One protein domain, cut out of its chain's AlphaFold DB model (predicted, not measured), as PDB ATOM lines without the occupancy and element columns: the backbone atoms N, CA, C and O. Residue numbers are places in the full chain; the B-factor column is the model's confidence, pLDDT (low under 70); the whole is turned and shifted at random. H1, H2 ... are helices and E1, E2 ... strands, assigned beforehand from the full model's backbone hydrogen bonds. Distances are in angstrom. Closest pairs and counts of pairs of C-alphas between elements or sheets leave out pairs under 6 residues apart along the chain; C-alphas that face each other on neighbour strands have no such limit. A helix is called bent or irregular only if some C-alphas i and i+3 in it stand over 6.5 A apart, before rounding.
ATOM      1  N   GLY A   3      22.790  -6.373 -13.319       78.50
ATOM      2  CA  GLY A   3      21.902  -5.242 -13.052       78.50
ATOM      3  C   GLY A   3      21.724  -4.981 -11.556       78.50
ATOM      4  O   GLY A   3      21.644  -5.924 -10.766       78.50
ATOM      5  N   VAL A   4      21.642  -3.704 -11.173       80.38
ATOM      6  CA  VAL A   4      21.343  -3.237  -9.807       80.38
ATOM      7  C   VAL A   4      20.262  -2.161  -9.874       80.38
ATOM      8  O   VAL A   4      20.379  -1.234 -10.667       80.38
ATOM      9  N   GLU A   5      19.244  -2.264  -9.024       82.44
ATOM     10  CA  GLU A   5      18.100  -1.349  -8.957       82.44
ATOM     11  C   GLU A   5      17.955  -0.785  -7.533       82.44
ATOM     12  O   GLU A   5      18.145  -1.511  -6.553       82.44
ATOM     13  N   SER A   6      17.670   0.519  -7.404       78.44
ATOM     14  CA  SER A   6      17.528   1.194  -6.103       78.44
ATOM     15  C   SER A   6      16.633   2.452  -6.148       78.44
ATOM     16  O   SER A   6      17.134   3.578  -6.106       78.44
ATOM     17  N   SER A   7      15.312   2.294  -6.289       72.06
ATOM     18  CA  SER A   7      14.412   3.405  -6.668       72.06
ATOM     19  C   SER A   7      13.431   3.958  -5.626       72.06
ATOM     20  O   SER A   7      12.810   4.988  -5.884       72.06
ATOM     21  N   CYS A   8      13.261   3.361  -4.446       76.75
ATOM     22  CA  CYS A   8      12.371   3.929  -3.418       76.75
ATOM     23  C   CYS A   8      12.745   3.464  -2.010       76.75
ATOM     24  O   CYS A   8      13.559   4.079  -1.344       76.75
ATOM     25  N   HIS A   9      12.173   2.366  -1.534       82.44
ATOM     26  CA  HIS A   9      12.582   1.706  -0.293       82.44
ATOM     27  C   HIS A   9      13.251   0.362  -0.597       82.44
ATOM     28  O   HIS A   9      13.388  -0.469   0.288       82.44
ATOM     29  N   GLY A  10      13.633   0.125  -1.855       83.94
ATOM     30  CA  GLY A  10      14.105  -1.158  -2.357       83.94
ATOM     31  C   GLY A  10      15.526  -1.148  -2.879       83.94
ATOM     32  O   GLY A  10      15.990  -0.142  -3.404       83.94
ATOM     33  N   THR A  11      16.219  -2.275  -2.769       86.94
ATOM     34  CA  THR A  11      17.483  -2.513  -3.473       86.94
ATOM     35  C   THR A  11      17.487  -3.923  -4.031       86.94
ATOM     36  O   THR A  11      17.390  -4.877  -3.261       86.94
ATOM     37  N   GLY A  12      17.605  -4.055  -5.348       86.75
ATOM     38  CA  GLY A  12      17.649  -5.323  -6.070       86.75
ATOM     39  C   GLY A  12      18.949  -5.493  -6.848       86.75
ATOM     40  O   GLY A  12      19.559  -4.514  -7.270       86.75
ATOM     41  N   ALA A  13      19.383  -6.735  -7.048       85.56
ATOM     42  CA  ALA A  13      20.447  -7.060  -7.993       85.56
ATOM     43  C   ALA A  13      20.210  -8.426  -8.634       85.56
ATOM     44  O   ALA A  13      19.603  -9.311  -8.025       85.56
ATOM     45  N   GLY A  14      20.718  -8.606  -9.849       85.94
ATOM     46  CA  GLY A  14      20.583  -9.856 -10.581       85.94
ATOM     47  C   GLY A  14      21.555  -9.967 -11.742       85.94
ATOM     48  O   GLY A  14      22.030  -8.968 -12.277       85.94
ATOM     49  N   LEU A  15      21.865 -11.208 -12.095       82.81
ATOM     50  CA  LEU A  15      22.798 -11.552 -13.158       82.81
ATOM     51  C   LEU A  15      22.052 -12.309 -14.248       82.81
ATOM     52  O   LEU A  15      21.441 -13.342 -13.974       82.81
ATOM     53  N   ASP A  16      22.143 -11.831 -15.479       83.69
ATOM     54  CA  ASP A  16      21.724 -12.569 -16.662       83.69
ATOM     55  C   ASP A  16      22.936 -13.076 -17.461       83.69
ATOM     56  O   ASP A  16      24.027 -12.501 -17.428       83.69
ATOM     57  N   ALA A  17      22.731 -14.143 -18.221       81.38
ATOM     58  CA  ALA A  17      23.613 -14.548 -19.302       81.38
ATOM     59  C   ALA A  17      22.768 -14.840 -20.540       81.38
ATOM     60  O   ALA A  17      21.972 -15.782 -20.553       81.38
ATOM     61  N   SER A  18      22.936 -14.017 -21.577       82.25
ATOM     62  CA  SER A  18      22.267 -14.182 -22.874       82.25
ATOM     63  C   SER A  18      20.740 -14.303 -22.751       82.25
ATOM     64  O   SER A  18      20.126 -15.174 -23.364       82.25
ATOM     65  N   GLY A  19      20.122 -13.456 -21.920       80.25
ATOM     66  CA  GLY A  19      18.669 -13.447 -21.719       80.25
ATOM     67  C   GLY A  19      18.144 -14.489 -20.725       80.25
ATOM     68  O   GLY A  19      16.938 -14.562 -20.500       80.25
ATOM     69  N   ARG A  20      19.020 -15.282 -20.093       81.62
ATOM     70  CA  ARG A  20      18.654 -16.174 -18.982       81.62
ATOM     71  C   ARG A  20      19.096 -15.586 -17.653       81.62
ATOM     72  O   ARG A  20      20.281 -15.333 -17.460       81.62
ATOM     73  N   LEU A  21      18.159 -15.438 -16.719       83.06
ATOM     74  CA  LEU A  21      18.452 -15.022 -15.350       83.06
ATOM     75  C   LEU A  21      19.163 -16.159 -14.599       83.06
ATOM     76  O   LEU A  21      18.628 -17.260 -14.483       83.06
ATOM     77  N   LEU A  22      20.374 -15.893 -14.118       85.50
ATOM     78  CA  LEU A  22      21.202 -16.835 -13.360       85.50
ATOM     79  C   LEU A  22      20.969 -16.722 -11.852       85.50
ATOM     80  O   LEU A  22      21.081 -17.714 -11.141       85.50
ATOM     81  N   GLY A  23      20.614 -15.531 -11.374       85.62
ATOM     82  CA  GLY A  23      20.283 -15.290  -9.976       85.62
ATOM     83  C   GLY A  23      19.795 -13.865  -9.756       85.62
ATOM     84  O   GLY A  23      20.157 -12.957 -10.505       85.62
ATOM     85  N   HIS A  24      18.970 -13.670  -8.730       89.00
ATOM     86  CA  HIS A  24      18.539 -12.350  -8.283       89.00
ATOM     87  C   HIS A  24      18.242 -12.349  -6.781       89.00
ATOM     88  O   HIS A  24      17.947 -13.388  -6.190       89.00
ATOM     89  N   ALA A  25      18.319 -11.178  -6.160       88.94
ATOM     90  CA  ALA A  25      17.865 -10.952  -4.794       88.94
ATOM     91  C   ALA A  25      17.407  -9.502  -4.627       88.94
ATOM     92  O   ALA A  25      17.718  -8.638  -5.446       88.94
ATOM     93  N   GLY A  26      16.696  -9.244  -3.529       89.31
ATOM     94  CA  GLY A  26      16.254  -7.909  -3.146       89.31
ATOM     95  C   GLY A  26      16.308  -7.678  -1.637       89.31
ATOM     96  O   GLY A  26      16.471  -8.609  -0.841       89.31
ATOM     97  N   ALA A  27      16.193  -6.415  -1.251       87.81
ATOM     98  CA  ALA A  27      16.031  -5.942   0.114       87.81
ATOM     99  C   ALA A  27      15.054  -4.759   0.131       87.81
ATOM    100  O   ALA A  27      14.997  -3.994  -0.831       87.81
ATOM    101  N   SER A  28      14.313  -4.605   1.228       88.56
ATOM    102  CA  SER A  28      13.399  -3.484   1.456       88.56
ATOM    103  C   SER A  28      13.721  -2.811   2.790       88.56
ATOM    104  O   SER A  28      14.014  -3.497   3.765       88.56
ATOM    105  N   SER A  29      13.648  -1.484   2.839       87.44
ATOM    106  CA  SER A  29      13.766  -0.657   4.043       87.44
ATOM    107  C   SER A  29      12.414  -0.140   4.535       87.44
ATOM    108  O   SER A  29      12.360   0.776   5.352       87.44
ATOM    109  N   MET A  30      11.296  -0.687   4.045       86.25
ATOM    110  CA  MET A  30       9.951  -0.214   4.402       86.25
ATOM    111  C   MET A  30       9.693  -0.255   5.918       86.25
ATOM    112  O   MET A  30       9.105   0.677   6.465       86.25
ATOM    113  N   ASP A  31      10.230  -1.257   6.615       88.38
ATOM    114  CA  ASP A  31      10.125  -1.367   8.074       88.38
ATOM    115  C   ASP A  31      10.815  -0.202   8.803       88.38
ATOM    116  O   ASP A  31      10.316   0.298   9.813       88.38
ATOM    117  N   GLU A  32      11.920   0.318   8.260       88.38
ATOM    118  CA  GLU A  32      12.620   1.483   8.819       88.38
ATOM    119  C   GLU A  32      11.781   2.769   8.715       88.38
ATOM    120  O   GLU A  32      11.966   3.716   9.488       88.38
ATOM    121  N   HIS A  33      10.821   2.787   7.787       87.25
ATOM    122  CA  HIS A  33       9.916   3.902   7.535       87.25
ATOM    123  C   HIS A  33       8.630   3.850   8.368       87.25
ATOM    124  O   HIS A  33       7.916   4.854   8.450       87.25
ATOM    125  N   ALA A  34       8.343   2.730   9.044       88.50
ATOM    126  CA  ALA A  34       7.116   2.540   9.822       88.50
ATOM    127  C   ALA A  34       6.916   3.637  10.884       88.50
ATOM    128  O   ALA A  34       5.822   4.179  11.038       88.50
ATOM    129  N   ARG A  35       8.003   4.062  11.542       88.00
ATOM    130  CA  ARG A  35       7.985   5.135  12.555       88.00
ATOM    131  C   ARG A  35       7.708   6.542  12.000       88.00
ATOM    132  O   ARG A  35       7.500   7.462  12.781       88.00
ATOM    133  N   TYR A  36       7.693   6.711  10.677       88.00
ATOM    134  CA  TYR A  36       7.389   7.970   9.982       88.00
ATOM    135  C   TYR A  36       6.016   7.934   9.293       88.00
ATOM    136  O   TYR A  36       5.782   8.638   8.310       88.00
ATOM    137  N   GLY A  37       5.107   7.084   9.780       86.50
ATOM    138  CA  GLY A  37       3.774   6.918   9.199       86.50
ATOM    139  C   GLY A  37       3.791   6.194   7.852       86.50
ATOM    140  O   GLY A  37       2.914   6.426   7.028       86.50
ATOM    141  N   GLY A  38       4.818   5.373   7.599       79.00
ATOM    142  CA  GLY A  38       4.971   4.624   6.349       79.00
ATOM    143  C   GLY A  38       5.381   5.475   5.144       79.00
ATOM    144  O   GLY A  38       5.463   4.959   4.032       79.00
ATOM    145  N   ARG A  39       5.661   6.772   5.334       82.62
ATOM    146  CA  ARG A  39       6.153   7.648   4.266       82.62
ATOM    147  C   ARG A  39       7.669   7.499   4.124       82.62
ATOM    148  O   ARG A  39       8.395   7.613   5.111       82.62
ATOM    149  N   SER A  40       8.148   7.286   2.897       84.00
ATOM    150  CA  SER A  40       9.582   7.151   2.618       84.00
ATOM    151  C   SER A  40      10.357   8.414   3.010       84.00
ATOM    152  O   SER A  40       9.986   9.532   2.644       84.00
ATOM    153  N   VAL A  41      11.462   8.239   3.730       89.12
ATOM    154  CA  VAL A  41      12.357   9.300   4.190       89.12
ATOM    155  C   VAL A  41      13.630   9.178   3.368       89.12
ATOM    156  O   VAL A  41      14.356   8.195   3.487       89.12
ATOM    157  N   ARG A  42      13.916  10.194   2.544       84.81
ATOM    158  CA  ARG A  42      15.019  10.162   1.564       84.81
ATOM    159  C   ARG A  42      16.358   9.713   2.148       84.81
ATOM    160  O   ARG A  42      17.039   8.916   1.521       84.81
ATOM    161  N   GLU A  43      16.719  10.213   3.326       88.88
ATOM    162  CA  GLU A  43      17.994   9.871   3.967       88.88
ATOM    163  C   GLU A  43      18.061   8.394   4.391       88.88
ATOM    164  O   GLU A  43      19.079   7.732   4.198       88.88
ATOM    165  N   ILE A  44      16.958   7.849   4.914       89.12
ATOM    166  CA  ILE A  44      16.861   6.442   5.331       89.12
ATOM    167  C   ILE A  44      16.945   5.538   4.107       89.12
ATOM    168  O   ILE A  44      17.757   4.619   4.074       89.12
ATOM    169  N   THR A  45      16.176   5.855   3.068       87.00
ATOM    170  CA  THR A  45      16.263   5.218   1.753       87.00
ATOM    171  C   THR A  45      17.695   5.212   1.207       87.00
ATOM    172  O   THR A  45      18.214   4.151   0.858       87.00
ATOM    173  N   ALA A  46      18.357   6.372   1.158       84.31
ATOM    174  CA  ALA A  46      19.690   6.498   0.574       84.31
ATOM    175  C   ALA A  46      20.719   5.654   1.337       84.31
ATOM    176  O   ALA A  46      21.506   4.921   0.732       84.31
ATOM    177  N   ARG A  47      20.672   5.693   2.674       90.38
ATOM    178  CA  ARG A  47      21.534   4.866   3.517       90.38
ATOM    179  C   ARG A  47      21.234   3.381   3.341       90.38
ATOM    180  O   ARG A  47      22.163   2.590   3.187       90.38
ATOM    181  N   ALA A  48      19.962   2.999   3.311       88.62
ATOM    182  CA  ALA A  48      19.563   1.615   3.106       88.62
ATOM    183  C   ALA A  48      20.087   1.062   1.773       88.62
ATOM    184  O   ALA A  48      20.566  -0.070   1.751       88.62
ATOM    185  N   HIS A  49      20.093   1.853   0.694       86.75
ATOM    186  CA  HIS A  49      20.679   1.440  -0.585       86.75
ATOM    187  C   HIS A  49      22.170   1.126  -0.455       86.75
ATOM    188  O   HIS A  49      22.592   0.013  -0.767       86.75
ATOM    189  N   VAL A  50      22.962   2.054   0.095       87.38
ATOM    190  CA  VAL A  50      24.410   1.854   0.298       87.38
ATOM    191  C   VAL A  50      24.689   0.608   1.142       87.38
ATOM    192  O   VAL A  50      25.599  -0.164   0.843       87.38
ATOM    193  N   HIS A  51      23.884   0.380   2.179       88.94
ATOM    194  CA  HIS A  51      24.036  -0.771   3.064       88.94
ATOM    195  C   HIS A  51      23.574  -2.095   2.426       88.94
ATOM    196  O   HIS A  51      24.089  -3.151   2.796       88.94
ATOM    197  N   SER A  52      22.639  -2.061   1.471       87.50
ATOM    198  CA  SER A  52      21.974  -3.257   0.930       87.50
ATOM    199  C   SER A  52      22.584  -3.802  -0.358       87.50
ATOM    200  O   SER A  52      22.459  -5.000  -0.605       87.50
ATOM    201  N   VAL A  53      23.291  -2.988  -1.152       83.88
ATOM    202  CA  VAL A  53      23.853  -3.419  -2.451       83.88
ATOM    203  C   VAL A  53      24.737  -4.664  -2.313       83.88
ATOM    204  O   VAL A  53      24.494  -5.676  -2.972       83.88
ATOM    205  N   ARG A  54      25.734  -4.643  -1.418       87.00
ATOM    206  CA  ARG A  54      26.638  -5.792  -1.234       87.00
ATOM    207  C   ARG A  54      25.907  -7.040  -0.708       87.00
ATOM    208  O   ARG A  54      26.092  -8.101  -1.305       87.00
ATOM    209  N   PRO A  55      25.070  -6.961   0.348       89.06
ATOM    210  CA  PRO A  55      24.268  -8.099   0.797       89.06
ATOM    211  C   PRO A  55      23.389  -8.718  -0.291       89.06
ATOM    212  O   PRO A  55      23.277  -9.938  -0.359       89.06
ATOM    213  N   VAL A  56      22.767  -7.904  -1.143       87.94
ATOM    214  CA  VAL A  56      21.886  -8.393  -2.210       87.94
ATOM    215  C   VAL A  56      22.683  -9.156  -3.273       87.94
ATOM    216  O   VAL A  56      22.310 -10.271  -3.632       87.94
ATOM    217  N   ILE A  57      23.840  -8.631  -3.686       83.88
ATOM    218  CA  ILE A  57      24.764  -9.325  -4.601       83.88
ATOM    219  C   ILE A  57      25.229 -10.667  -4.013       83.88
ATOM    220  O   ILE A  57      25.298 -11.673  -4.723       83.88
ATOM    221  N   GLN A  58      25.529 -10.695  -2.711       87.25
ATOM    222  CA  GLN A  58      25.958 -11.906  -2.009       87.25
ATOM    223  C   GLN A  58      24.837 -12.947  -1.899       87.25
ATOM    224  O   GLN A  58      25.073 -14.110  -2.204       87.25
ATOM    225  N   ARG A  59      23.617 -12.552  -1.505       85.25
ATOM    226  CA  ARG A  59      22.478 -13.481  -1.349       85.25
ATOM    227  C   ARG A  59      22.111 -14.192  -2.643       85.25
ATOM    228  O   ARG A  59      21.736 -15.356  -2.607       85.25
ATOM    229  N   ALA A  60      22.223 -13.498  -3.767       81.50
ATOM    230  CA  ALA A  60      21.952 -14.079  -5.071       81.50
ATOM    231  C   ALA A  60      23.139 -14.875  -5.643       81.50
ATOM    232  O   ALA A  60      23.070 -15.311  -6.788       81.50
ATOM    233  N   ASN A  61      24.228 -15.048  -4.877       82.50
ATOM    234  CA  ASN A  61      25.455 -15.728  -5.297       82.50
ATOM    235  C   ASN A  61      25.983 -15.238  -6.657       82.50
ATOM    236  O   ASN A  61      26.603 -15.995  -7.402       82.50
ATOM    237  N   LEU A  62      25.766 -13.960  -6.994       77.94
ATOM    238  CA  LEU A  62      26.043 -13.446  -8.343       77.94
ATOM    239  C   LEU A  62      27.529 -13.554  -8.694       77.94
ATOM    240  O   LEU A  62      27.871 -13.844  -9.833       77.94
ATOM    241  N   ILE A  63      28.407 -13.397  -7.698       74.56
ATOM    242  CA  ILE A  63      29.858 -13.562  -7.861       74.56
ATOM    243  C   ILE A  63      30.202 -15.007  -8.250       74.56
ATOM    244  O   ILE A  63      31.027 -15.225  -9.130       74.56
ATOM    245  N   ALA A  64      29.541 -15.996  -7.641       80.31
ATOM    246  CA  ALA A  64      29.757 -17.400  -7.982       80.31
ATOM    247  C   ALA A  64      29.265 -17.727  -9.402       80.31
ATOM    248  O   ALA A  64      29.846 -18.576 -10.072       80.31
ATOM    249  N   HIS A  65      28.225 -17.035  -9.876       74.25
ATOM    250  CA  HIS A  65      27.700 -17.194 -11.233       74.25
ATOM    251  C   HIS A  65      28.497 -16.436 -12.311       74.25
ATOM    252  O   HIS A  65      28.425 -16.819 -13.476       74.25
ATOM    253  N   ALA A  66      29.245 -15.386 -11.952       70.38
ATOM    254  CA  ALA A  66      29.945 -14.515 -12.902       70.38
ATOM    255  C   ALA A  66      31.318 -15.044 -13.372       70.38
ATOM    256  O   ALA A  66      31.795 -14.628 -14.425       70.38
ATOM    257  N   GLY A  67      31.941 -15.982 -12.646       66.12
ATOM    258  CA  GLY A  67      33.307 -16.435 -12.944       66.12
ATOM    259  C   GLY A  67      34.388 -15.410 -12.543       66.12
ATOM    260  O   GLY A  67      34.078 -14.414 -11.894       66.12
ATOM    261  N   PRO A  68      35.675 -15.664 -12.856       61.91
ATOM    262  CA  PRO A  68      36.799 -14.845 -12.377       61.91
ATOM    263  C   PRO A  68      36.980 -13.512 -13.121       61.91
ATOM    264  O   PRO A  68      37.669 -12.628 -12.618       61.91
ATOM    265  N   GLU A  69      36.387 -13.368 -14.305       61.50
ATOM    266  CA  GLU A  69      36.406 -12.126 -15.082       61.50
ATOM    267  C   GLU A  69      35.298 -11.184 -14.581       61.50
ATOM    268  O   GLU A  69      34.153 -11.620 -14.424       61.50
ATOM    269  N   PRO A  70      35.594  -9.899 -14.314       56.25
ATOM    270  CA  PRO A  70      34.575  -8.950 -13.896       56.25
ATOM    271  C   PRO A  70      33.550  -8.764 -15.021       56.25
ATOM    272  O   PRO A  70      33.846  -8.188 -16.065       56.25
ATOM    273  N   ALA A  71      32.319  -9.238 -14.804       58.78
ATOM    274  CA  ALA A  71      31.230  -8.993 -15.742       58.78
ATOM    275  C   ALA A  71      31.019  -7.474 -15.911       58.78
ATOM    276  O   ALA A  71      31.021  -6.754 -14.904       58.78
ATOM    277  N   PRO A  72      30.800  -6.971 -17.142       56.72
ATOM    278  CA  PRO A  72      30.460  -5.570 -17.345       56.72
ATOM    279  C   PRO A  72      29.208  -5.229 -16.527       56.72
ATOM    280  O   PRO A  72      28.172  -5.900 -16.620       56.72
ATOM    281  N   LEU A  73      29.351  -4.218 -15.668       54.47
ATOM    282  CA  LEU A  73      28.281  -3.692 -14.831       54.47
ATOM    283  C   LEU A  73      27.372  -2.829 -15.701       54.47
ATOM    284  O   LEU A  73      27.754  -1.732 -16.096       54.47
ATOM    285  N   GLU A  74      26.166  -3.315 -15.964       54.38
ATOM    286  CA  GLU A  74      25.112  -2.545 -16.619       54.38
ATOM    287  C   GLU A  74      24.142  -2.074 -15.533       54.38
ATOM    288  O   GLU A  74      23.250  -2.797 -15.084       54.38
ATOM    289  N   LEU A  75      24.362  -0.856 -15.039       48.38
ATOM    290  CA  LEU A  75      23.531  -0.260 -13.998       48.38
ATOM    291  C   LEU A  75      22.227   0.275 -14.609       48.38
ATOM    292  O   LEU A  75      22.218   1.336 -15.229       48.38
ATOM    293  N   SER A  76      21.114  -0.425 -14.382       49.28
ATOM    294  CA  SER A  76      19.775   0.046 -14.753       49.28
ATOM    295  C   SER A  76      19.005   0.512 -13.517       49.28
ATOM    296  O   SER A  76      18.566  -0.290 -12.698       49.28
ATOM    297  N   ILE A  77      18.827   1.827 -13.379       49.84
ATOM    298  CA  ILE A  77      18.014   2.418 -12.309       49.84
ATOM    299  C   ILE A  77      16.582   2.565 -12.838       49.84
ATOM    300  O   ILE A  77      16.307   3.487 -13.602       49.84
ATOM    301  N   ALA A  78      15.669   1.669 -12.450       49.94
ATOM    302  CA  ALA A  78      14.255   1.736 -12.831       49.94
ATOM    303  C   ALA A  78      13.433   2.473 -11.750       49.94
ATOM    304  O   ALA A  78      13.193   1.893 -10.698       49.94
ATOM    305  N   PRO A  79      12.978   3.728 -11.956       47.25
ATOM    306  CA  PRO A  79      12.377   4.556 -10.902       47.25
ATOM    307  C   PRO A  79      10.918   4.219 -10.515       47.25
ATOM    308  O   PRO A  79      10.241   5.056  -9.920       47.25
ATOM    309  N   SER A  80      10.382   3.044 -10.856       45.19
ATOM    310  CA  SER A  80       8.931   2.823 -10.760       45.19
ATOM    311  C   SER A  80       8.508   1.350 -10.699       45.19
ATOM    312  O   SER A  80       7.966   0.831 -11.670       45.19
ATOM    313  N   ALA A  81       8.711   0.695  -9.551       41.06
ATOM    314  CA  ALA A  81       7.889  -0.426  -9.064       41.06
ATOM    315  C   ALA A  81       8.178  -0.706  -7.569       41.06
ATOM    316  O   ALA A  81       9.327  -0.569  -7.146       41.06
ATOM    317  N   PRO A  82       7.187  -1.121  -6.752       45.44
ATOM    318  CA  PRO A  82       7.449  -1.778  -5.469       45.44
ATOM    319  C   PRO A  82       8.310  -3.030  -5.687       45.44
ATOM    320  O   PRO A  82       8.126  -3.738  -6.677       45.44
ATOM    321  N   VAL A  83       9.242  -3.323  -4.778       43.59
ATOM    322  CA  VAL A  83      10.238  -4.405  -4.952       43.59
ATOM    323  C   VAL A  83       9.593  -5.785  -5.053       43.59
ATOM    324  O   VAL A  83      10.144  -6.662  -5.711       43.59
TER     325      VAL A  83
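What this domain is: This is residues 3 to 83 of the 99 residues of an uncharacterized protein of Streptomyces sp. Root369 (UniProt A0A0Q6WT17). What is the shape? A narrow three-stranded sheet has H2 over one face, with H3 near one end and H1 beyond the other; residues 67 to 83, with no named element, fold back. What builds it? The 81 printed residues, class mixed, hold E1, E2, E3, H1, H2, H3 in order, E1-E2-E3 an antiparallel meander. It is only just compact, close to loose: radius of gyration 13.7 A, spans 43 by 21 by 15 A.

Where its parts are: Where are the strands? E1 is residues 3 to 5, from C-alpha 3 at (21.902, -5.242, -13.052); E2 is 10 to 17, 23.6 A; E3 is 20 to 28, 24.6 A. And the helices? H1 is residues 30 to 36, H2 42 to 59, 25.0 A, H3 62 to 66, ending at C-alpha 66 (29.945, -14.515, -12.902). H2 is irregular, C-alphas 51 and 54 being 7.1 A apart; H1 only just, 32 and 35 being 7.0 A apart.

How they stand to each other: What pairs the strands? Hairpin E1-E2 has N 3 and O 14 at 2.9 A; hairpin E2-E3 has N 11 and O 27 at 2.9 A. Where are the helices? H2 is on the sheet, height 6.6 A, its closest C-alphas to E3 being Val 56 and Ala 25, 5.4 A; H3 is on the same face. H1, not on the sheet, is close but not clearly touching H2: C-alphas Glu 32 and Ile 44, 7.4 A. Are backbones within hydrogen-bond range? Every O i to N i+4 pair is in H3, 12 of 14 in H2, 1 of 3 in H1, where 3 of 4 O i to N i+3 pairs are.

The domain as a whole: How large is it? The farthest C-alphas, Gly 37 and Pro 68, are 45.1 A apart. Is it whole and sure? The printed part has no cut, and the links between named elements are tight. Residues 67 to 83 are under pLDDT 70.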